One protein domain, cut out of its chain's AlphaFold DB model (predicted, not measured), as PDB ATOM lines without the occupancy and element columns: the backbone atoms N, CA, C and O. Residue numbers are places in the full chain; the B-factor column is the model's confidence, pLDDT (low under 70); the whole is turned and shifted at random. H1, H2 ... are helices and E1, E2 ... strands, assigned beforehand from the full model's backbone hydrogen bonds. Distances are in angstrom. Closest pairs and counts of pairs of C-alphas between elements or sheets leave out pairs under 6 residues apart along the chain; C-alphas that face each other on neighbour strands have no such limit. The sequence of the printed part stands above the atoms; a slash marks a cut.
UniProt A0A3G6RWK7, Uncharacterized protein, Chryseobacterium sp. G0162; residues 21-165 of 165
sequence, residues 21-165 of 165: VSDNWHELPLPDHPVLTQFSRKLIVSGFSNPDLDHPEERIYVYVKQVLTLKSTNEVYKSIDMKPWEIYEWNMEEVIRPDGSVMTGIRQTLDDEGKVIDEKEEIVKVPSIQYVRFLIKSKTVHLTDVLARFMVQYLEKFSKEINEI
ATOM      1  N   VAL A  21     -43.222  17.809  -8.462       86.50
ATOM      2  CA  VAL A  21     -41.812  17.423  -8.601       86.50
ATOM      3  C   VAL A  21     -41.535  16.205  -7.721       86.50
ATOM      4  O   VAL A  21     -41.972  16.137  -6.576       86.50
ATOM      5  N   SER A  22     -40.807  15.232  -8.266       84.31
ATOM      6  CA  SER A  22     -40.391  14.037  -7.536       84.31
ATOM      7  C   SER A  22     -39.444  14.371  -6.381       84.31
ATOM      8  O   SER A  22     -38.549  15.194  -6.539       84.31
ATOM      9  N   ASP A  23     -39.540  13.632  -5.273       85.12
ATOM     10  CA  ASP A  23     -38.688  13.809  -4.081       85.12
ATOM     11  C   ASP A  23     -37.202  13.423  -4.276       85.12
ATOM     12  O   ASP A  23     -36.425  13.410  -3.321       85.12
ATOM     13  N   ASN A  24     -36.787  13.058  -5.490       89.88
ATOM     14  CA  ASN A  24     -35.407  12.694  -5.800       89.88
ATOM     15  C   ASN A  24     -34.684  13.791  -6.588       89.88
ATOM     16  O   ASN A  24     -35.297  14.617  -7.262       89.88
ATOM     17  N   TRP A  25     -33.357  13.766  -6.509       90.12
ATOM     18  CA  TRP A  25     -32.495  14.733  -7.187       90.12
ATOM     19  C   TRP A  25     -32.162  14.340  -8.625       90.12
ATOM     20  O   TRP A  25     -31.862  15.199  -9.450       90.12
ATOM     21  N   HIS A  26     -32.141  13.039  -8.903       92.75
ATOM     22  CA  HIS A  26     -31.839  12.475 -10.210       92.75
ATOM     23  C   HIS A  26     -32.341  11.031 -10.276       92.75
ATOM     24  O   HIS A  26     -32.315  10.318  -9.269       92.75
ATOM     25  N   GLU A  27     -32.720  10.583 -11.472       94.06
ATOM     26  CA  GLU A  27     -33.126   9.207 -11.745       94.06
ATOM     27  C   GLU A  27     -32.331   8.633 -12.917       94.06
ATOM     28  O   GLU A  27     -32.218   9.263 -13.966       94.06
ATOM     29  N   LEU A  28     -31.845   7.403 -12.758       95.00
ATOM     30  CA  LEU A  28     -31.183   6.638 -13.806       95.00
ATOM     31  C   LEU A  28     -31.944   5.320 -14.029       95.00
ATOM     32  O   LEU A  28     -31.886   4.431 -13.171       95.00
ATOM     33  N   PRO A  29     -32.662   5.161 -15.155       94.81
ATOM     34  CA  PRO A  29     -33.274   3.890 -15.523       94.81
ATOM     35  C   PRO A  29     -32.217   2.792 -15.647       94.81
ATOM     36  O   PRO A  29     -31.146   3.010 -16.213       94.81
ATOM     37  N   LEU A  30     -32.526   1.602 -15.138       94.19
ATOM     38  CA  LEU A  30     -31.669   0.433 -15.277       94.19
ATOM     39  C   LEU A  30     -32.249  -0.525 -16.326       94.19
ATOM     40  O   LEU A  30     -33.474  -0.611 -16.462       94.19
ATOM     41  N   PRO A  31     -31.400  -1.298 -17.025       92.31
ATOM     42  CA  PRO A  31     -31.865  -2.422 -17.830       92.31
ATOM     43  C   PRO A  31     -32.661  -3.409 -16.981       92.31
ATOM     44  O   PRO A  31     -32.448  -3.504 -15.771       92.31
ATOM     45  N   ASP A  32     -33.523  -4.197 -17.616       90.25
ATOM     46  CA  ASP A  32     -34.284  -5.238 -16.928       90.25
ATOM     47  C   ASP A  32     -33.384  -6.164 -16.101       90.25
ATOM     48  O   ASP A  32     -32.252  -6.486 -16.476       90.25
ATOM     49  N   HIS A  33     -33.889  -6.579 -14.941       90.00
ATOM     50  CA  HIS A  33     -33.189  -7.556 -14.123       90.00
ATOM     51  C   HIS A  33     -33.201  -8.918 -14.840       90.00
ATOM     52  O   HIS A  33     -34.269  -9.338 -15.289       90.00
ATOM     53  N   PRO A  34     -32.073  -9.654 -14.911       84.94
ATOM     54  CA  PRO A  34     -31.999 -10.916 -15.656       84.94
ATOM     55  C   PRO A  34     -32.978 -11.984 -15.140       84.94
ATOM     56  O   PRO A  34     -33.515 -12.762 -15.921       84.94
ATOM     57  N   VAL A  35     -33.213 -12.012 -13.824       89.25
ATOM     58  CA  VAL A  35     -34.159 -12.933 -13.165       89.25
ATOM     59  C   VAL A  35     -35.527 -12.296 -12.887       89.25
ATOM     60  O   VAL A  35     -36.554 -12.848 -13.270       89.25
ATOM     61  N   LEU A  36     -35.567 -11.131 -12.231       90.25
ATOM     62  CA  LEU A  36     -36.797 -10.459 -11.804       90.25
ATOM     63  C   LEU A  36     -37.390  -9.547 -12.898       90.25
ATOM     64  O   LEU A  36     -37.569  -8.343 -12.704       90.25
ATOM     65  N   THR A  37     -37.677 -10.114 -14.068       93.19
ATOM     66  CA  THR A  37     -38.091  -9.374 -15.280       93.19
ATOM     67  C   THR A  37     -39.451  -8.674 -15.166       93.19
ATOM     68  O   THR A  37     -39.745  -7.763 -15.951       93.19
ATOM     69  N   GLN A  38     -40.276  -9.054 -14.182       94.25
ATOM     70  CA  GLN A  38     -41.575  -8.436 -13.898       94.25
ATOM     71  C   GLN A  38     -41.466  -6.999 -13.370       94.25
ATOM     72  O   GLN A  38     -42.453  -6.257 -13.407       94.25
ATOM     73  N   PHE A  39     -40.287  -6.604 -12.883       95.44
ATOM     74  CA  PHE A  39     -40.042  -5.254 -12.397       95.44
ATOM     75  C   PHE A  39     -39.311  -4.421 -13.445       95.44
ATOM     76  O   PHE A  39     -38.345  -4.873 -14.059       95.44
ATOM     77  N   SER A  40     -39.749  -3.178 -13.628       95.75
ATOM     78  CA  SER A  40     -38.853  -2.126 -14.093       95.75
ATOM     79  C   SER A  40     -38.061  -1.625 -12.891       95.75
ATOM     80  O   SER A  40     -38.553  -1.608 -11.756       95.75
ATOM     81  N   ARG A  41     -36.809  -1.247 -13.126       95.19
ATOM     82  CA  ARG A  41     -35.926  -0.777 -12.066       95.19
ATOM     83  C   ARG A  41     -35.210   0.496 -12.463       95.19
ATOM     84  O   ARG A  41     -34.872   0.702 -13.625       95.19
ATOM     85  N   LYS A  42     -34.991   1.356 -11.479       95.62
ATOM     86  CA  LYS A  42     -34.214   2.587 -11.621       95.62
ATOM     87  C   LYS A  42     -33.413   2.840 -10.359       95.62
ATOM     88  O   LYS A  42     -33.825   2.433  -9.272       95.62
ATOM     89  N   LEU A  43     -32.295   3.529 -10.504       95.75
ATOM     90  CA  LEU A  43     -31.619   4.154  -9.381       95.75
ATOM     91  C   LEU A  43     -32.124   5.583  -9.233       95.75
ATOM     92  O   LEU A  43     -32.361   6.266 -10.228       95.75
ATOM     93  N   ILE A  44     -32.265   6.038  -7.997       94.81
ATOM     94  CA  ILE A  44     -32.566   7.429  -7.679       94.81
ATOM     95  C   ILE A  44     -31.527   7.965  -6.701       94.81
ATOM     96  O   ILE A  44     -31.122   7.258  -5.778       94.81
ATOM     97  N   VAL A  45     -31.129   9.223  -6.875       94.50
ATOM     98  CA  VAL A  45     -30.366   9.960  -5.862       94.50
ATOM     99  C   VAL A  45     -31.364  10.554  -4.874       94.50
ATOM    100  O   VAL A  45     -32.065  11.516  -5.190       94.50
ATOM    101  N   SER A  46     -31.452   9.976  -3.678       90.81
ATOM    102  CA  SER A  46     -32.362  10.437  -2.621       90.81
ATOM    103  C   SER A  46     -31.762  11.536  -1.746       90.81
ATOM    104  O   SER A  46     -32.473  12.157  -0.965       90.81
ATOM    105  N   GLY A  47     -30.455  11.777  -1.844       86.88
ATOM    106  CA  GLY A  47     -29.796  12.830  -1.085       86.88
ATOM    107  C   GLY A  47     -28.359  13.062  -1.529       86.88
ATOM    108  O   GLY A  47     -27.719  12.181  -2.102       86.88
ATOM    109  N   PHE A  48     -27.862  14.251  -1.216       85.62
ATOM    110  CA  PHE A  48     -26.510  14.703  -1.510       85.62
ATOM    111  C   PHE A  48     -26.038  15.577  -0.345       85.62
ATOM    112  O   PHE A  48     -26.718  16.545   0.001       85.62
ATOM    113  N   SER A  49     -24.935  15.211   0.311       83.00
ATOM    114  CA  SER A  49     -24.431  15.962   1.466       83.00
ATOM    115  C   SER A  49     -23.544  17.136   1.048       83.00
ATOM    116  O   SER A  49     -22.935  17.138  -0.022       83.00
ATOM    117  N   ASN A  50     -23.398  18.117   1.942       73.69
ATOM    118  CA  ASN A  50     -22.242  19.010   1.881       73.69
ATOM    119  C   ASN A  50     -20.955  18.232   2.208       73.69
ATOM    120  O   ASN A  50     -21.039  17.177   2.848       73.69
ATOM    121  N   PRO A  51     -19.780  18.751   1.796       73.56
ATOM    122  CA  PRO A  51     -18.506  18.278   2.310       73.56
ATOM    123  C   PRO A  51     -18.505  18.338   3.834       73.56
ATOM    124  O   PRO A  51     -18.899  19.363   4.396       73.56
ATOM    125  N   ASP A  52     -18.082  17.259   4.480       74.94
ATOM    126  CA  ASP A  52     -17.860  17.278   5.921       74.94
ATOM    127  C   ASP A  52     -16.743  18.278   6.254       74.94
ATOM    128  O   ASP A  52     -15.616  18.130   5.782       74.94
ATOM    129  N   LEU A  53     -17.089  19.340   6.986       69.00
ATOM    130  CA  LEU A  53     -16.157  20.407   7.366       69.00
ATOM    131  C   LEU A  53     -15.509  20.146   8.731       69.00
ATOM    132  O   LEU A  53     -14.528  20.807   9.066       69.00
ATOM    133  N   ASP A  54     -16.063  19.211   9.509       70.50
ATOM    134  CA  ASP A  54     -15.626  18.901  10.872       70.50
ATOM    135  C   ASP A  54     -14.668  17.695  10.908       70.50
ATOM    136  O   ASP A  54     -14.075  17.379  11.945       70.50
ATOM    137  N   HIS A  55     -14.482  17.021   9.772       66.50
ATOM    138  CA  HIS A  55     -13.517  15.945   9.595       66.50
ATOM    139  C   HIS A  55     -12.214  16.428   8.939       66.50
ATOM    140  O   HIS A  55     -12.223  17.372   8.154       66.50
ATOM    141  N   PRO A  56     -11.068  15.782   9.246       71.81
ATOM    142  CA  PRO A  56      -9.769  16.160   8.679       71.81
ATOM    143  C   PRO A  56      -9.680  15.954   7.161       71.81
ATOM    144  O   PRO A  56      -8.751  16.460   6.544       71.81
ATOM    145  N   GLU A  57     -10.622  15.210   6.582       77.44
ATOM    146  CA  GLU A  57     -10.697  14.888   5.163       77.44
ATOM    147  C   GLU A  57     -12.085  15.292   4.658       77.44
ATOM    148  O   GLU A  57     -13.091  14.811   5.191       77.44
ATOM    149  N   GLU A  58     -12.157  16.138   3.625       82.31
ATOM    150  CA  GLU A  58     -13.449  16.490   3.034       82.31
ATOM    151  C   GLU A  58     -14.064  15.251   2.351       82.31
ATOM    152  O   GLU A  58     -13.405  14.530   1.590       82.31
ATOM    153  N   ARG A  59     -15.362  15.012   2.597       86.00
ATOM    154  CA  ARG A  59     -16.129  13.913   1.982       86.00
ATOM    155  C   ARG A  59     -17.532  14.352   1.600       86.00
ATOM    156  O   ARG A  59     -18.199  15.026   2.377       86.00
ATOM    157  N   ILE A  60     -17.991  13.929   0.426       86.81
ATOM    158  CA  ILE A  60     -19.378  14.088  -0.021       86.81
ATOM    159  C   ILE A  60     -20.040  12.713  -0.066       86.81
ATOM    160  O   ILE A  60     -19.469  11.755  -0.591       86.81
ATOM    161  N   TYR A  61     -21.266  12.637   0.447       88.94
ATOM    162  CA  TYR A  61     -22.104  11.447   0.409       88.94
ATOM    163  C   TYR A  61     -23.201  11.609  -0.640       88.94
ATOM    164  O   TYR A  61     -23.998  12.551  -0.592       88.94
ATOM    165  N   VAL A  62     -23.269  10.651  -1.562       90.88
ATOM    166  CA  VAL A  62     -24.394  10.487  -2.486       90.88
ATOM    167  C   VAL A  62     -25.233   9.310  -2.006       90.88
ATOM    168  O   VAL A  62     -24.774   8.164  -1.996       90.88
ATOM    169  N   TYR A  63     -26.468   9.590  -1.595       93.56
ATOM    170  CA  TYR A  63     -27.408   8.570  -1.140       93.56
ATOM    171  C   TYR A  63     -28.222   8.075  -2.327       93.56
ATOM    172  O   TYR A  63     -28.923   8.856  -2.974       93.56
ATOM    173  N   VAL A  64     -28.129   6.776  -2.600       95.06
ATOM    174  CA  VAL A  64     -28.763   6.139  -3.754       95.06
ATOM    175  C   VAL A  64     -29.771   5.106  -3.274       95.06
ATOM    176  O   VAL A  64     -29.507   4.352  -2.338       95.06
ATOM    177  N   LYS A  65     -30.924   5.043  -3.939       95.62
ATOM    178  CA  LYS A  65     -31.900   3.965  -3.764       95.62
ATOM    179  C   LYS A  65     -32.169   3.282  -5.088       95.62
ATOM    180  O   LYS A  65     -32.197   3.940  -6.124       95.62
ATOM    181  N   GLN A  66     -32.416   1.980  -5.054       95.88
ATOM    182  CA  GLN A  66     -32.958   1.247  -6.188       95.88
ATOM    183  C   GLN A  66     -34.463   1.084  -5.999       95.88
ATOM    184  O   GLN A  66     -34.921   0.558  -4.985       95.88
ATOM    185  N   VAL A  67     -35.236   1.554  -6.970       96.19
ATOM    186  CA  VAL A  67     -36.698   1.485  -6.961       96.19
ATOM    187  C   VAL A  67     -37.139   0.411  -7.940       96.19
ATOM    188  O   VAL A  67     -36.795   0.470  -9.121       96.19
ATOM    189  N   LEU A  68     -37.915  -0.550  -7.446       95.94
ATOM    190  CA  LEU A  68     -38.545  -1.609  -8.224       95.94
ATOM    191  C   LEU A  68     -40.019  -1.277  -8.410       95.94
ATOM    192  O   LEU A  68     -40.745  -1.089  -7.432       95.94
ATOM    193  N   THR A  69     -40.462  -1.225  -9.659       96.44
ATOM    194  CA  THR A  69     -41.843  -0.912 -10.037       96.44
ATOM    195  C   THR A  69     -42.427  -2.093 -10.796       96.44
ATOM    196  O   THR A  69     -41.790  -2.630 -11.700       96.44
ATOM    197  N   LEU A  70     -43.628  -2.538 -10.426       96.69
ATOM    198  CA  LEU A  70     -44.322  -3.599 -11.152       96.69
ATOM    199  C   LEU A  70     -44.719  -3.095 -12.536       96.69
ATOM    200  O   LEU A  70     -45.463  -2.126 -12.652       96.69
ATOM    201  N   LYS A  71     -44.288  -3.784 -13.596       95.00
ATOM    202  CA  LYS A  71     -44.641  -3.386 -14.970       95.00
ATOM    203  C   LYS A  71     -46.139  -3.494 -15.261       95.00
ATOM    204  O   LYS A  71     -46.646  -2.762 -16.100       95.00
ATOM    205  N   SER A  72     -46.845  -4.403 -14.586       96.12
ATOM    206  CA  SER A  72     -48.276  -4.651 -14.802       96.12
ATOM    207  C   SER A  72     -49.177  -3.529 -14.286       96.12
ATOM    208  O   SER A  72     -50.203  -3.256 -14.901       96.12
ATOM    209  N   THR A  73     -48.814  -2.900 -13.165       95.38
ATOM    210  CA  THR A  73     -49.634  -1.873 -12.496       95.38
ATOM    211  C   THR A  73     -48.983  -0.496 -12.485       95.38
ATOM    212  O   THR A  73     -49.646   0.488 -12.177       95.38
ATOM    213  N   ASN A  74     -47.697  -0.411 -12.840       92.88
ATOM    214  CA  ASN A  74     -46.863   0.779 -12.696       92.88
ATOM    215  C   ASN A  74     -46.763   1.288 -11.243       92.88
ATOM    216  O   ASN A  74     -46.481   2.459 -10.998       92.88
ATOM    217  N   GLU A  75     -46.988   0.405 -10.268       94.81
ATOM    218  CA  GLU A  75     -46.879   0.723  -8.847       94.81
ATOM    219  C   GLU A  75     -45.488   0.379  -8.317       94.81
ATOM    220  O   GLU A  75     -44.903  -0.656  -8.656       94.81
ATOM    221  N   VAL A  76     -44.960   1.246  -7.451       94.38
ATOM    222  CA  VAL A  76     -43.702   0.988  -6.748       94.38
ATOM    223  C   VAL A  76     -43.902  -0.197  -5.810       94.38
ATOM    224  O   VAL A  76     -44.642  -0.114  -4.835       94.38
ATOM    225  N   TYR A  77     -43.210  -1.297  -6.095       95.00
ATOM    226  CA  TYR A  77     -43.231  -2.499  -5.271       95.00
ATOM    227  C   TYR A  77     -42.316  -2.357  -4.057       95.00
ATOM    228  O   TYR A  77     -42.695  -2.688  -2.935       95.00
ATOM    229  N   LYS A  78     -41.087  -1.879  -4.281       94.38
ATOM    230  CA  LYS A  78     -40.081  -1.748  -3.225       94.38
ATOM    231  C   LYS A  78     -39.068  -0.663  -3.561       94.38
ATOM    232  O   LYS A  78     -38.661  -0.521  -4.709       94.38
ATOM    233  N   SER A  79     -38.621   0.051  -2.532       95.19
ATOM    234  CA  SER A  79     -37.423   0.891  -2.576       95.19
ATOM    235  C   SER A  79     -36.355   0.274  -1.681       95.19
ATOM    236  O   SER A  79     -36.639  -0.084  -0.540       95.19
ATOM    237  N   ILE A  80     -35.151   0.107  -2.214       95.19
ATOM    238  CA  ILE A  80     -34.018  -0.537  -1.552       95.19
ATOM    239  C   ILE A  80     -32.940   0.524  -1.369       95.19
ATOM    240  O   ILE A  80     -32.516   1.136  -2.349       95.19
ATOM    241  N   ASP A  81     -32.510   0.752  -0.129       95.12
ATOM    242  CA  ASP A  81     -31.372   1.629   0.134       95.12
ATOM    243  C   ASP A  81     -30.101   0.955  -0.394       95.12
ATOM    244  O   ASP A  81     -29.780  -0.176  -0.022       95.12
ATOM    245  N   MET A  82     -29.403   1.637  -1.297       94.94
ATOM    246  CA  MET A  82     -28.147   1.156  -1.855       94.94
ATOM    247  C   MET A  82     -26.980   1.691  -1.031       94.94
ATOM    248  O   MET A  82     -27.117   2.643  -0.257       94.94
ATOM    249  N   LYS A  83     -25.800   1.094  -1.212       92.69
ATOM    250  CA  LYS A  83     -24.585   1.562  -0.547       92.69
ATOM    251  C   LYS A  83     -24.344   3.042  -0.886       92.69
ATOM    252  O   LYS A  83     -24.231   3.356  -2.071       92.69
ATOM    253  N   PRO A  84     -24.253   3.952   0.099       91.19
ATOM    254  CA  PRO A  84     -23.917   5.340  -0.185       91.19
ATOM    255  C   PRO A  84     -22.576   5.419  -0.906       91.19
ATOM    256  O   PRO A  84     -21.652   4.655  -0.601       91.19
ATOM    257  N   TRP A  85     -22.454   6.341  -1.856       89.56
ATOM    258  CA  TRP A  85     -21.156   6.615  -2.447       89.56
ATOM    259  C   TRP A  85     -20.475   7.753  -1.709       89.56
ATOM    260  O   TRP A  85     -20.932   8.892  -1.714       89.56
ATOM    261  N   GLU A  86     -19.368   7.395  -1.083       88.81
ATOM    262  CA  GLU A  86     -18.419   8.297  -0.457       88.81
ATOM    263  C   GLU A  86     -17.401   8.767  -1.504       88.81
ATOM    264  O   GLU A  86     -16.646   7.961  -2.067       88.81
ATOM    265  N   ILE A  87     -17.420  10.067  -1.789       85.31
ATOM    266  CA  ILE A  87     -16.453  10.747  -2.651       85.31
ATOM    267  C   ILE A  87     -15.513  11.519  -1.737       85.31
ATOM    268  O   ILE A  87     -15.944  12.420  -1.018       85.31
ATOM    269  N   TYR A  88     -14.241  11.152  -1.769       85.88
ATOM    270  CA  TYR A  88     -13.194  11.717  -0.935       85.88
ATOM    271  C   TYR A  88     -12.462  12.846  -1.663       85.88
ATOM    272  O   TYR A  88     -12.419  12.891  -2.896       85.88
ATOM    273  N   GLU A  89     -11.834  13.744  -0.909       83.88
ATOM    274  CA  GLU A  89     -11.055  14.854  -1.468       83.88
ATOM    275  C   GLU A  89      -9.904  14.421  -2.387       83.88
ATOM    276  O   GLU A  89      -9.603  15.119  -3.353       83.88
ATOM    277  N   TRP A  90      -9.303  13.250  -2.144       84.88
ATOM    278  CA  TRP A  90      -8.221  12.701  -2.968       84.88
ATOM    279  C   TRP A  90      -8.706  11.938  -4.205       84.88
ATOM    280  O   TRP A  90      -7.883  11.513  -5.021       84.88
ATOM    281  N   ASN A  91     -10.015  11.719  -4.372       88.25
ATOM    282  CA  ASN A  91     -10.518  11.188  -5.635       88.25
ATOM    283  C   ASN A  91     -10.230  12.208  -6.747       88.25
ATOM    284  O   ASN A  91     -10.480  13.402  -6.577       88.25
ATOM    285  N   MET A  92      -9.742  11.743  -7.896       89.75
ATOM    286  CA  MET A  92      -9.397  12.595  -9.036       89.75
ATOM    287  C   MET A  92     -10.423  12.421 -10.157       89.75
ATOM    288  O   MET A  92     -10.627  11.306 -10.633       89.75
ATOM    289  N   GLU A  93     -11.022  13.523 -10.601       87.44
ATOM    290  CA  GLU A  93     -12.062  13.555 -11.634       87.44
ATOM    291  C   GLU A  93     -11.547  14.169 -12.925       87.44
ATOM    292  O   GLU A  93     -10.805  15.151 -12.918       87.44
ATOM    293  N   GLU A  94     -11.990  13.607 -14.046       90.19
ATOM    294  CA  GLU A  94     -11.696  14.135 -15.374       90.19
ATOM    295  C   GLU A  94     -12.424  15.460 -15.594       90.19
ATOM    296  O   GLU A  94     -13.638  15.572 -15.364       90.19
ATOM    297  N   VAL A  95     -11.684  16.471 -16.047       89.25
ATOM    298  CA  VAL A  95     -12.267  17.769 -16.382       89.25
ATOM    299  C   VAL A  95     -12.972  17.648 -17.727       89.25
ATOM    300  O   VAL A  95     -12.385  17.194 -18.704       89.25
ATOM    301  N   ILE A  96     -14.229  18.077 -17.781       84.19
ATOM    302  CA  ILE A  96     -15.044  18.050 -18.996       84.19
ATOM    303  C   ILE A  96     -15.211  19.485 -19.473       84.19
ATOM    304  O   ILE A  96     -15.556  20.377 -18.695       84.19
ATOM    305  N   ARG A  97     -14.921  19.720 -20.750       82.88
ATOM    306  CA  ARG A  97     -15.130  21.017 -21.392       82.88
ATOM    307  C   ARG A  97     -16.633  21.279 -21.579       82.88
ATOM    308  O   ARG A  97     -17.422  20.336 -21.574       82.88
ATOM    309  N   PRO A  98     -17.057  22.538 -21.794       79.19
ATOM    310  CA  PRO A  98     -18.470  22.861 -22.020       79.19
ATOM    311  C   PRO A  98     -19.117  22.120 -23.203       79.19
ATOM    312  O   PRO A  98     -20.330  21.957 -23.228       79.19
ATOM    313  N   ASP A  99     -18.316  21.669 -24.172       80.81
ATOM    314  CA  ASP A  99     -18.759  20.874 -25.323       80.81
ATOM    315  C   ASP A  99     -18.925  19.370 -25.019       80.81
ATOM    316  O   ASP A  99     -19.268  18.597 -25.912       80.81
ATOM    317  N   GLY A 100     -18.685  18.944 -23.775       76.81
ATOM    318  CA  GLY A 100     -18.778  17.551 -23.338       76.81
ATOM    319  C   GLY A 100     -17.510  16.722 -23.566       76.81
ATOM    320  O   GLY A 100     -17.465  15.569 -23.139       76.81
ATOM    321  N   SER A 101     -16.465  17.277 -24.188       86.06
ATOM    322  CA  SER A 101     -15.200  16.567 -24.403       86.06
ATOM    323  C   SER A 101     -14.334  16.512 -23.139       86.06
ATOM    324  O   SER A 101     -14.313  17.443 -22.329       86.06
ATOM    325  N   VAL A 102     -13.562  15.432 -22.982       89.44
ATOM    326  CA  VAL A 102     -12.570  15.308 -21.903       89.44
ATOM    327  C   VAL A 102     -11.401  16.253 -22.164       89.44
ATOM    328  O   VAL A 102     -10.846  16.301 -23.266       89.44
ATOM    329  N   MET A 103     -11.013  17.019 -21.146       93.19
ATOM    330  CA  MET A 103      -9.854  17.892 -21.212       93.19
ATOM    331  C   MET A 103      -8.567  17.068 -21.229       93.19
ATOM    332  O   MET A 103      -8.295  16.300 -20.308       93.19
ATOM    333  N   THR A 104      -7.760  17.271 -22.263       95.50
ATOM    334  CA  THR A 104      -6.424  16.690 -22.407       95.50
ATOM    335  C   THR A 104      -5.367  17.789 -22.377       95.50
ATOM    336  O   THR A 104      -5.654  18.956 -22.666       95.50
ATOM    337  N   GLY A 105      -4.155  17.417 -21.982       92.50
ATOM    338  CA  GLY A 105      -2.966  18.257 -22.008       92.50
ATOM    339  C   GLY A 105      -1.741  17.438 -22.409       92.50
ATOM    340  O   GLY A 105      -1.791  16.211 -22.436       92.50
ATOM    341  N   ILE A 106      -0.638  18.115 -22.717       93.75
ATOM    342  CA  ILE A 106       0.625  17.468 -23.088       93.75
ATOM    343  C   ILE A 106       1.554  17.510 -21.877       93.75
ATOM    344  O   ILE A 106       1.918  18.588 -21.402       93.75
ATOM    345  N   ARG A 107       1.942  16.339 -21.368       91.56
ATOM    346  CA  ARG A 107       3.034  16.200 -20.407       91.56
ATOM    347  C   ARG A 107       4.344  16.152 -21.185       91.56
ATOM    348  O   ARG A 107       4.566  15.224 -21.956       91.56
ATOM    349  N   GLN A 108       5.192  17.149 -20.963       93.75
ATOM    350  CA  GLN A 108       6.533  17.208 -21.533       93.75
ATOM    351  C   GLN A 108       7.555  16.731 -20.501       93.75
ATOM    352  O   GLN A 108       7.529  17.173 -19.350       93.75
ATOM    353  N   THR A 109       8.464  15.857 -20.924       91.19
ATOM    354  CA  THR A 109       9.686  15.546 -20.178       91.19
ATOM    355  C   THR A 109      10.818  16.365 -20.783       91.19
ATOM    356  O   THR A 109      11.034  16.322 -21.997       91.19
ATOM    357  N   LEU A 110      11.513  17.134 -19.946       94.81
ATOM    358  CA  LEU A 110      12.631  17.985 -20.349       94.81
ATOM    359  C   LEU A 110      13.954  17.345 -19.907       94.81
ATOM    360  O   LEU A 110      13.993  16.696 -18.862       94.81
ATOM    361  N   ASP A 111      15.014  17.529 -20.689       92.62
ATOM    362  CA  ASP A 111      16.383  17.249 -20.249       92.62
ATOM    363  C   ASP A 111      16.946  18.373 -19.357       92.62
ATOM    364  O   ASP A 111      16.289  19.387 -19.102       92.62
ATOM    365  N   ASP A 112      18.180  18.192 -18.879       91.62
ATOM    366  CA  ASP A 112      18.877  19.144 -18.002       91.62
ATOM    367  C   ASP A 112      19.127  20.517 -18.666       91.62
ATOM    368  O   ASP A 112      19.399  21.504 -17.979       91.62
ATOM    369  N   GLU A 113      19.012  20.602 -19.995       92.31
ATOM    370  CA  GLU A 113      19.153  21.829 -20.788       92.31
ATOM    371  C   GLU A 113      17.790  22.488 -21.081       92.31
ATOM    372  O   GLU A 113      17.720  23.540 -21.722       92.31
ATOM    373  N   GLY A 114      16.696  21.897 -20.586       88.50
ATOM    374  CA  GLY A 114      15.331  22.384 -20.774       88.50
ATOM    375  C   GLY A 114      14.736  22.054 -22.144       88.50
ATOM    376  O   GLY A 114      13.719  22.642 -22.522       88.50
ATOM    377  N   LYS A 115      15.340  21.137 -22.906       90.50
ATOM    378  CA  LYS A 115      14.829  20.695 -24.202       90.50
ATOM    379  C   LYS A 115      13.877  19.516 -24.022       90.50
ATOM    380  O   LYS A 115      14.118  18.604 -23.237       90.50
ATOM    381  N   VAL A 116      12.781  19.531 -24.778       91.88
ATOM    382  CA  VAL A 116      11.781  18.457 -24.773       91.88
ATOM    383  C   VAL A 116      12.388  17.179 -25.354       91.88
ATOM    384  O   VAL A 116      12.829  17.168 -26.506       91.88
ATOM    385  N   ILE A 117      12.395  16.113 -24.554       93.88
ATOM    386  CA  ILE A 117      12.881  14.780 -24.941       93.88
ATOM    387  C   ILE A 117      11.758  13.755 -25.097       93.88
ATOM    388  O   ILE A 117      11.948  12.753 -25.782       93.88
ATOM    389  N   ASP A 118      10.598  14.005 -24.491       93.31
ATOM    390  CA  ASP A 118       9.408  13.170 -24.625       93.31
ATOM    391  C   ASP A 118       8.144  14.014 -24.442       93.31
ATOM    392  O   ASP A 118       8.118  14.947 -23.631       93.31
ATOM    393  N   GLU A 119       7.096  13.670 -25.186       93.56
ATOM    394  CA  GLU A 119       5.780  14.290 -25.088       93.56
ATOM    395  C   GLU A 119       4.705  13.218 -25.050       93.56
ATOM    396  O   GLU A 119       4.644  12.332 -25.905       93.56
ATOM    397  N   LYS A 120       3.803  13.339 -24.081       94.88
ATOM    398  CA  LYS A 120       2.683  12.421 -23.937       94.88
ATOM    399  C   LYS A 120       1.397  13.179 -23.665       94.88
ATOM    400  O   LYS A 120       1.330  13.992 -22.746       94.88
ATOM    401  N   GLU A 121       0.358  12.882 -24.437       94.88
ATOM    402  CA  GLU A 121      -0.984  13.371 -24.136       94.88
ATOM    403  C   GLU A 121      -1.549  12.650 -22.903       94.88
ATOM    404  O   GLU A 121      -1.495  11.423 -22.790       94.88
ATOM    405  N   GLU A 122      -2.099  13.420 -21.969       95.19
ATOM    406  CA  GLU A 122      -2.736  12.918 -20.758       95.19
ATOM    407  C   GLU A 122      -4.063  13.627 -20.489       95.19
ATOM    408  O   GLU A 122      -4.252  14.804 -20.800       95.19
ATOM    409  N   ILE A 123      -4.989  12.901 -19.861       94.69
ATOM    410  CA  ILE A 123      -6.254  13.461 -19.388       94.69
ATOM    411  C   ILE A 123      -5.985  14.348 -18.174       94.69
ATOM    412  O   ILE A 123      -5.363  13.921 -17.198       94.69
ATOM    413  N   VAL A 124      -6.510  15.570 -18.213       93.38
ATOM    414  CA  VAL A 124      -6.454  16.497 -17.086       93.38
ATOM    415  C   VAL A 124      -7.440  16.036 -16.021       93.38
ATOM    416  O   VAL A 124      -8.648  15.945 -16.256       93.38
ATOM    417  N   LYS A 125      -6.908  15.774 -14.826       92.69
ATOM    418  CA  LYS A 125      -7.689  15.390 -13.651       92.69
ATOM    419  C   LYS A 125      -7.484  16.380 -12.515       92.69
ATOM    420  O   LYS A 125      -6.386  16.905 -12.338       92.69
ATOM    421  N   VAL A 126      -8.530  16.604 -11.730       92.44
ATOM    422  CA  VAL A 126      -8.541  17.524 -10.581       92.44
ATOM    423  C   VAL A 126      -9.225  16.877  -9.372       92.44
ATOM    424  O   VAL A 126     -10.004  15.942  -9.559       92.44
ATOM    425  N   PRO A 127      -8.985  17.360  -8.139       90.25
ATOM    426  CA  PRO A 127      -9.674  16.855  -6.953       90.25
ATOM    427  C   PRO A 127     -11.203  16.935  -7.083       90.25
ATOM    428  O   PRO A 127     -11.762  17.991  -7.399       90.25
ATOM    429  N   SER A 128     -11.888  15.823  -6.811       87.50
ATOM    430  CA  SER A 128     -13.324  15.635  -7.083       87.50
ATOM    431  C   SER A 128     -14.185  16.676  -6.379       87.50
ATOM    432  O   SER A 128     -15.019  17.335  -6.998       87.50
ATOM    433  N   ILE A 129     -13.956  16.864  -5.077       87.88
ATOM    434  CA  ILE A 129     -14.760  17.770  -4.251       87.88
ATOM    435  C   ILE A 129     -14.547  19.223  -4.678       87.88
ATOM    436  O   ILE A 129     -15.501  20.000  -4.766       87.88
ATOM    437  N   GLN A 130     -13.310  19.606  -5.001       87.25
ATOM    438  CA  GLN A 130     -13.017  20.936  -5.532       87.25
ATOM    439  C   GLN A 130     -13.736  21.164  -6.866       87.25
ATOM    440  O   GLN A 130     -14.333  22.222  -7.069       87.25
ATOM    441  N   TYR A 131     -13.724  20.166  -7.746       88.00
ATOM    442  CA  TYR A 131     -14.340  20.263  -9.061       88.00
ATOM    443  C   TYR A 131     -15.866  20.345  -9.002       88.00
ATOM    444  O   TYR A 131     -16.453  21.227  -9.624       88.00
ATOM    445  N   VAL A 132     -16.519  19.521  -8.178       86.00
ATOM    446  CA  VAL A 132     -17.969  19.613  -7.927       86.00
ATOM    447  C   VAL A 132     -18.346  20.989  -7.383       86.00
ATOM    448  O   VAL A 132     -19.289  21.615  -7.869       86.00
ATOM    449  N   ARG A 133     -17.582  21.503  -6.407       86.25
ATOM    450  CA  ARG A 133     -17.795  22.853  -5.867       86.25
ATOM    451  C   ARG A 133     -17.649  23.917  -6.949       86.25
ATOM    452  O   ARG A 133     -18.467  24.835  -6.977       86.25
ATOM    453  N   PHE A 134     -16.639  23.808  -7.812       88.38
ATOM    454  CA  PHE A 134     -16.456  24.713  -8.945       88.38
ATOM    455  C   PHE A 134     -17.692  24.694  -9.846       88.38
ATOM    456  O   PHE A 134     -18.323  25.736  -9.990       88.38
ATOM    457  N   LEU A 135     -18.092  23.518 -10.337       85.50
ATOM    458  CA  LEU A 135     -19.218  23.330 -11.257       85.50
ATOM    459  C   LEU A 135     -20.533  23.928 -10.734       85.50
ATOM    460  O   LEU A 135     -21.235  24.629 -11.466       85.50
ATOM    461  N   ILE A 136     -20.843  23.696  -9.454       83.00
ATOM    462  CA  ILE A 136     -22.060  24.208  -8.812       83.00
ATOM    463  C   ILE A 136     -21.982  25.731  -8.616       83.00
ATOM    464  O   ILE A 136     -22.940  26.446  -8.911       83.00
ATOM    465  N   LYS A 137     -20.850  26.254  -8.118       86.75
ATOM    466  CA  LYS A 137     -20.710  27.682  -7.776       86.75
ATOM    467  C   LYS A 137     -20.594  28.576  -9.004       86.75
ATOM    468  O   LYS A 137     -21.122  29.686  -8.989       86.75
ATOM    469  N   SER A 138     -19.923  28.109 -10.054       86.12
ATOM    470  CA  SER A 138     -19.800  28.840 -11.314       86.12
ATOM    471  C   SER A 138     -21.088  28.804 -12.140       86.12
ATOM    472  O   SER A 138     -21.186  29.539 -13.120       86.12
ATOM    473  N   LYS A 139     -22.073  27.969 -11.758       79.88
ATOM    474  CA  LYS A 139     -23.286  27.673 -12.540       79.88
ATOM    475  C   LYS A 139     -22.957  27.220 -13.964       79.88
ATOM    476  O   LYS A 139     -23.718  27.481 -14.891       79.88
ATOM    477  N   THR A 140     -21.804  26.574 -14.143       77.75
ATOM    478  CA  THR A 140     -21.372  26.076 -15.455       77.75
ATOM    479  C   THR A 140     -22.230  24.894 -15.901       77.75
ATOM    480  O   THR A 140     -22.403  24.696 -17.099       77.75
ATOM    481  N   VAL A 141     -22.787  24.142 -14.949       80.62
ATOM    482  CA  VAL A 141     -23.693  23.008 -15.176       80.62
ATOM    483  C   VAL A 141     -24.810  23.011 -14.132       80.62
ATOM    484  O   VAL A 141     -24.661  23.607 -13.058       80.62
ATOM    485  N   HIS A 142     -25.924  22.335 -14.415       84.00
ATOM    486  CA  HIS A 142     -26.952  22.104 -13.407       84.00
ATOM    487  C   HIS A 142     -26.501  21.006 -12.435       84.00
ATOM    488  O   HIS A 142     -25.765  20.087 -12.796       84.00
ATOM    489  N   LEU A 143     -26.963  21.067 -11.181       81.00
ATOM    490  CA  LEU A 143     -26.655  20.036 -10.179       81.00
ATOM    491  C   LEU A 143     -27.063  18.634 -10.662       81.00
ATOM    492  O   LEU A 143     -26.354  17.663 -10.422       81.00
ATOM    493  N   THR A 144     -28.177  18.541 -11.386       83.50
ATOM    494  CA  THR A 144     -28.663  17.298 -11.991       83.50
ATOM    495  C   THR A 144     -27.662  16.683 -12.963       83.50
ATOM    496  O   THR A 144     -27.568  15.462 -13.018       83.50
ATOM    497  N   ASP A 145     -26.881  17.497 -13.679       85.38
ATOM    498  CA  ASP A 145     -25.872  17.022 -14.636       85.38
ATOM    499  C   ASP A 145     -24.677  16.405 -13.900       85.38
ATOM    500  O   ASP A 145     -24.149  15.362 -14.287       85.38
ATOM    501  N   VAL A 146     -24.289  17.022 -12.779       84.94
ATOM    502  CA  VAL A 146     -23.251  16.498 -11.882       84.94
ATOM    503  C   VAL A 146     -23.684  15.147 -11.307       84.94
ATOM    504  O   VAL A 146     -22.926  14.178 -11.350       84.94
ATOM    505  N   LEU A 147     -24.923  15.060 -10.819       89.19
ATOM    506  CA  LEU A 147     -25.478  13.821 -10.277       89.19
ATOM    507  C   LEU A 147     -25.627  12.735 -11.347       89.19
ATOM    508  O   LEU A 147     -25.322  11.582 -11.064       89.19
ATOM    509  N   ALA A 148     -26.021  13.085 -12.573       88.44
ATOM    510  CA  ALA A 148     -26.112  12.141 -13.686       88.44
ATOM    511  C   ALA A 148     -24.760  11.477 -13.974       88.44
ATOM    512  O   ALA A 148     -24.666  10.251 -14.061       88.44
ATOM    513  N   ARG A 149     -23.688  12.279 -14.041       83.44
ATOM    514  CA  ARG A 149     -22.323  11.767 -14.214       83.44
ATOM    515  C   ARG A 149     -21.923  10.838 -13.071       83.44
ATOM    516  O   ARG A 149     -21.347   9.779 -13.323       83.44
ATOM    517  N   PHE A 150     -22.232  11.207 -11.829       85.38
ATOM    518  CA  PHE A 150     -21.970  10.324 -10.697       85.38
ATOM    519  C   PHE A 150     -22.763   9.022 -10.796       85.38
ATOM    520  O   PHE A 150     -22.218   7.953 -10.554       85.38
ATOM    521  N   MET A 151     -24.015   9.054 -11.232       90.94
ATOM    522  CA  MET A 151     -24.808   7.832 -11.341       90.94
ATOM    523  C   MET A 151     -24.255   6.826 -12.358       90.94
ATOM    524  O   MET A 151     -24.376   5.622 -12.128       90.94
ATOM    525  N   VAL A 152     -23.581   7.280 -13.419       88.62
ATOM    526  CA  VAL A 152     -22.866   6.385 -14.349       88.62
ATOM    527  C   VAL A 152     -21.705   5.676 -13.645       88.62
ATOM    528  O   VAL A 152     -21.639   4.450 -13.641       88.62
ATOM    529  N   GLN A 153     -20.838   6.431 -12.968       87.19
ATOM    530  CA  GLN A 153     -19.707   5.866 -12.221       87.19
ATOM    531  C   GLN A 153     -20.167   4.961 -11.061       87.19
ATOM    532  O   GLN A 153     -19.555   3.934 -10.765       87.19
ATOM    533  N   TYR A 154     -21.277   5.321 -10.414       91.75
ATOM    534  CA  TYR A 154     -21.903   4.527  -9.364       91.75
ATOM    535  C   TYR A 154     -22.322   3.151  -9.890       91.75
ATOM    536  O   TYR A 154     -22.055   2.135  -9.244       91.75
ATOM    537  N   LEU A 155     -22.956   3.110 -11.068       92.19
ATOM    538  CA  LEU A 155     -23.392   1.873 -11.710       92.19
ATOM    539  C   LEU A 155     -22.210   0.946 -12.006       92.19
ATOM    540  O   LEU A 155     -22.304  -0.251 -11.755       92.19
ATOM    541  N   GLU A 156     -21.099   1.491 -12.501       90.25
ATOM    542  CA  GLU A 156     -19.883   0.716 -12.765       90.25
ATOM    543  C   GLU A 156     -19.310   0.122 -11.473       90.25
ATOM    544  O   GLU A 156     -19.025  -1.076 -11.397       90.25
ATOM    545  N   LYS A 157     -19.209   0.951 -10.428       90.94
ATOM    546  CA  LYS A 157     -18.602   0.583  -9.146       90.94
ATOM    547  C   LYS A 157     -19.421  -0.427  -8.340       90.94
ATOM    548  O   LYS A 157     -18.827  -1.279  -7.685       90.94
ATOM    549  N   PHE A 158     -20.749  -0.327  -8.374       92.69
ATOM    550  CA  PHE A 158     -21.667  -1.133  -7.552       92.69
ATOM    551  C   PHE A 158     -22.570  -2.053  -8.384       92.69
ATOM    552  O   PHE A 158     -23.654  -2.452  -7.951       92.69
ATOM    553  N   SER A 159     -22.146  -2.386  -9.608       91.62
ATOM    554  CA  SER A 159     -22.921  -3.206 -10.549       91.62
ATOM    555  C   SER A 159     -23.363  -4.543  -9.953       91.62
ATOM    556  O   SER A 159     -24.472  -5.003 -10.226       91.62
ATOM    557  N   LYS A 160     -22.520  -5.164  -9.126       90.88
ATOM    558  CA  LYS A 160     -22.826  -6.425  -8.455       90.88
ATOM    559  C   LYS A 160     -23.970  -6.244  -7.458       90.88
ATOM    560  O   LYS A 160     -25.000  -6.891  -7.599       90.88
ATOM    561  N   GLU A 161     -23.839  -5.308  -6.526       91.62
ATOM    562  CA  GLU A 161     -24.840  -5.018  -5.496       91.62
ATOM    563  C   GLU A 161     -26.182  -4.584  -6.099       91.62
ATOM    564  O   GLU A 161     -27.241  -4.921  -5.578       91.62
ATOM    565  N   ILE A 162     -26.154  -3.867  -7.225       92.19
ATOM    566  CA  ILE A 162     -27.358  -3.462  -7.962       92.19
ATOM    567  C   ILE A 162     -28.107  -4.671  -8.541       92.19
ATOM    568  O   ILE A 162     -29.335  -4.633  -8.640       92.19
ATOM    569  N   ASN A 163     -27.390  -5.723  -8.941       90.88
ATOM    570  CA  ASN A 163     -27.940  -6.908  -9.605       90.88
ATOM    571  C   ASN A 163     -28.157  -8.115  -8.675       90.88
ATOM    572  O   ASN A 163     -28.712  -9.111  -9.124       90.88
ATOM    573  N   GLU A 164     -27.723  -8.061  -7.415       88.44
ATOM    574  CA  GLU A 164     -27.891  -9.143  -6.426       88.44
ATOM    575  C   GLU A 164     -29.111  -8.950  -5.499       88.44
ATOM    576  O   GLU A 164     -29.218  -9.610  -4.466       88.44
ATOM    577  N   ILE A 165     -30.016  -8.034  -5.857       80.12
ATOM    578  CA  ILE A 165     -31.215  -7.669  -5.081       80.12
ATOM    579  C   ILE A 165     -32.289  -8.756  -4.973       80.12
ATOM    580  O   ILE A 165     -32.440  -9.576  -5.905       80.12
TER     581      ILE A 165
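Overview. This is residues 21 to 165 of the 165 residues of an uncharacterized protein of Chryseobacterium sp. G0162 (UniProt A0A3G6RWK7). A strongly twisted sheet of five strands, E1 to E5, with the helix H2 packed on it makes the body, and a long hairpin of two strands, E7 and E8, reaches away from it as an arm. The short strand pair E6 and E9 makes the neck between body and arm; H1 follows directly on E9 and leads to H2, which folds back beside it, and the small helix H3 follows H2 at the body. The printed part has 145 residues, with nine named strands followed along the chain by three named helices, and its class is mixed, helices and strands. The five-stranded sheet is branched, with antiparallel neighbour pairs; E6 with E9 and E7 with E8 are two further antiparallel sheets of two strands. The whole is loose, with a radius of gyration of the C-alphas of 19.7 A, and elongated, spanning 72 by 37 by 28 A, the arm adding to its length.

Arrangement. E1, residues 26 to 30, and E2, residues 39 to 48, form an antiparallel hairpin at 152 degrees, with N 28 and O 43 within hydrogen-bond range at 2.8 A. E3, residues 59 to 70, lies on the other side of E2 from E1 and forms a hairpin with E2, antiparallel at 156 degrees, with N 44 and O 65 at 2.8 A. E4, residues 76 to 81, forms a hairpin with E3, with N 66 and O 80 at 2.8 A. E1, E2, E3 and E4 are a meander, each strand the antiparallel neighbour of the one before. E5, residues 85 to 88, lies on the same side of E3 as E4, but the pairing is staggered: E5 is beside residues 59 to 62 of E3 and E4 beside 65 to 69. N 60 and O 87 are 2.9 A apart. E6, residues 92 to 94, is the antiparallel neighbour of E9, residues 125 to 127, with N 93 and O 126 at 2.8 A. E7, residues 104 to 110, and E8, residues 116 to 123, form a hairpin, with N 107 and O 120 at 2.8 A. E8 runs on into E9 across a break of 1 residue, at 62 degrees. H1, residues 128 to 137, only grazes the branched sheet with residues 128 to 132; its closest C-alphas to E5 are those of Ile 129 and Tyr 88, 7.1 A apart. H2, residues 143 to 157, is on that sheet; the closest C-alphas of H2 and E1 are those of Thr 144 and His 26, 6.0 A apart. H1 and H2 form a helical hairpin and only just touch, with 3 pairs of C-alphas within 8 A, Ile 136 and Leu 143 closest at 6.4 A; H2 touches with residues 143 to 146 alone. They run opposite ways at a shallow tilt of 23 degrees. H3, residues 159 to 163, only grazes the sheet with residues 162 to 163, and its closest C-alpha to E3 is that of Ile 162, 7.5 A from that of Gln 66. H2 and H3 are close but not clearly touching. E7 is apart from H1, H2 and H3, and so is E8. In H1, H2 and H3 every O i to N i+4 pair is within hydrogen-bond range.

Along the chain. E1 begins at C-alpha 26, (-31.839, 12.475, -10.210). E2 is 26.5 A from first to last C-alpha, and E3, the longest strand, is 35.7 A. E7 and E8 are 19.2 A and 19.5 A; E7 ends at C-alpha 110, (12.631, 17.985, -20.349). H1 is 14.1 A and H2 21.1 A. H3 ends at C-alpha 163, (-27.940, -6.908, -9.605).

Size, cuts and confidence. The two C-alphas farthest apart are those of Thr 73 and Glu 113, 73.2 A. The printed part has no cut, and no link is long. The mean pLDDT of the printed part is 89.1; residues 53 and 55 are under 70.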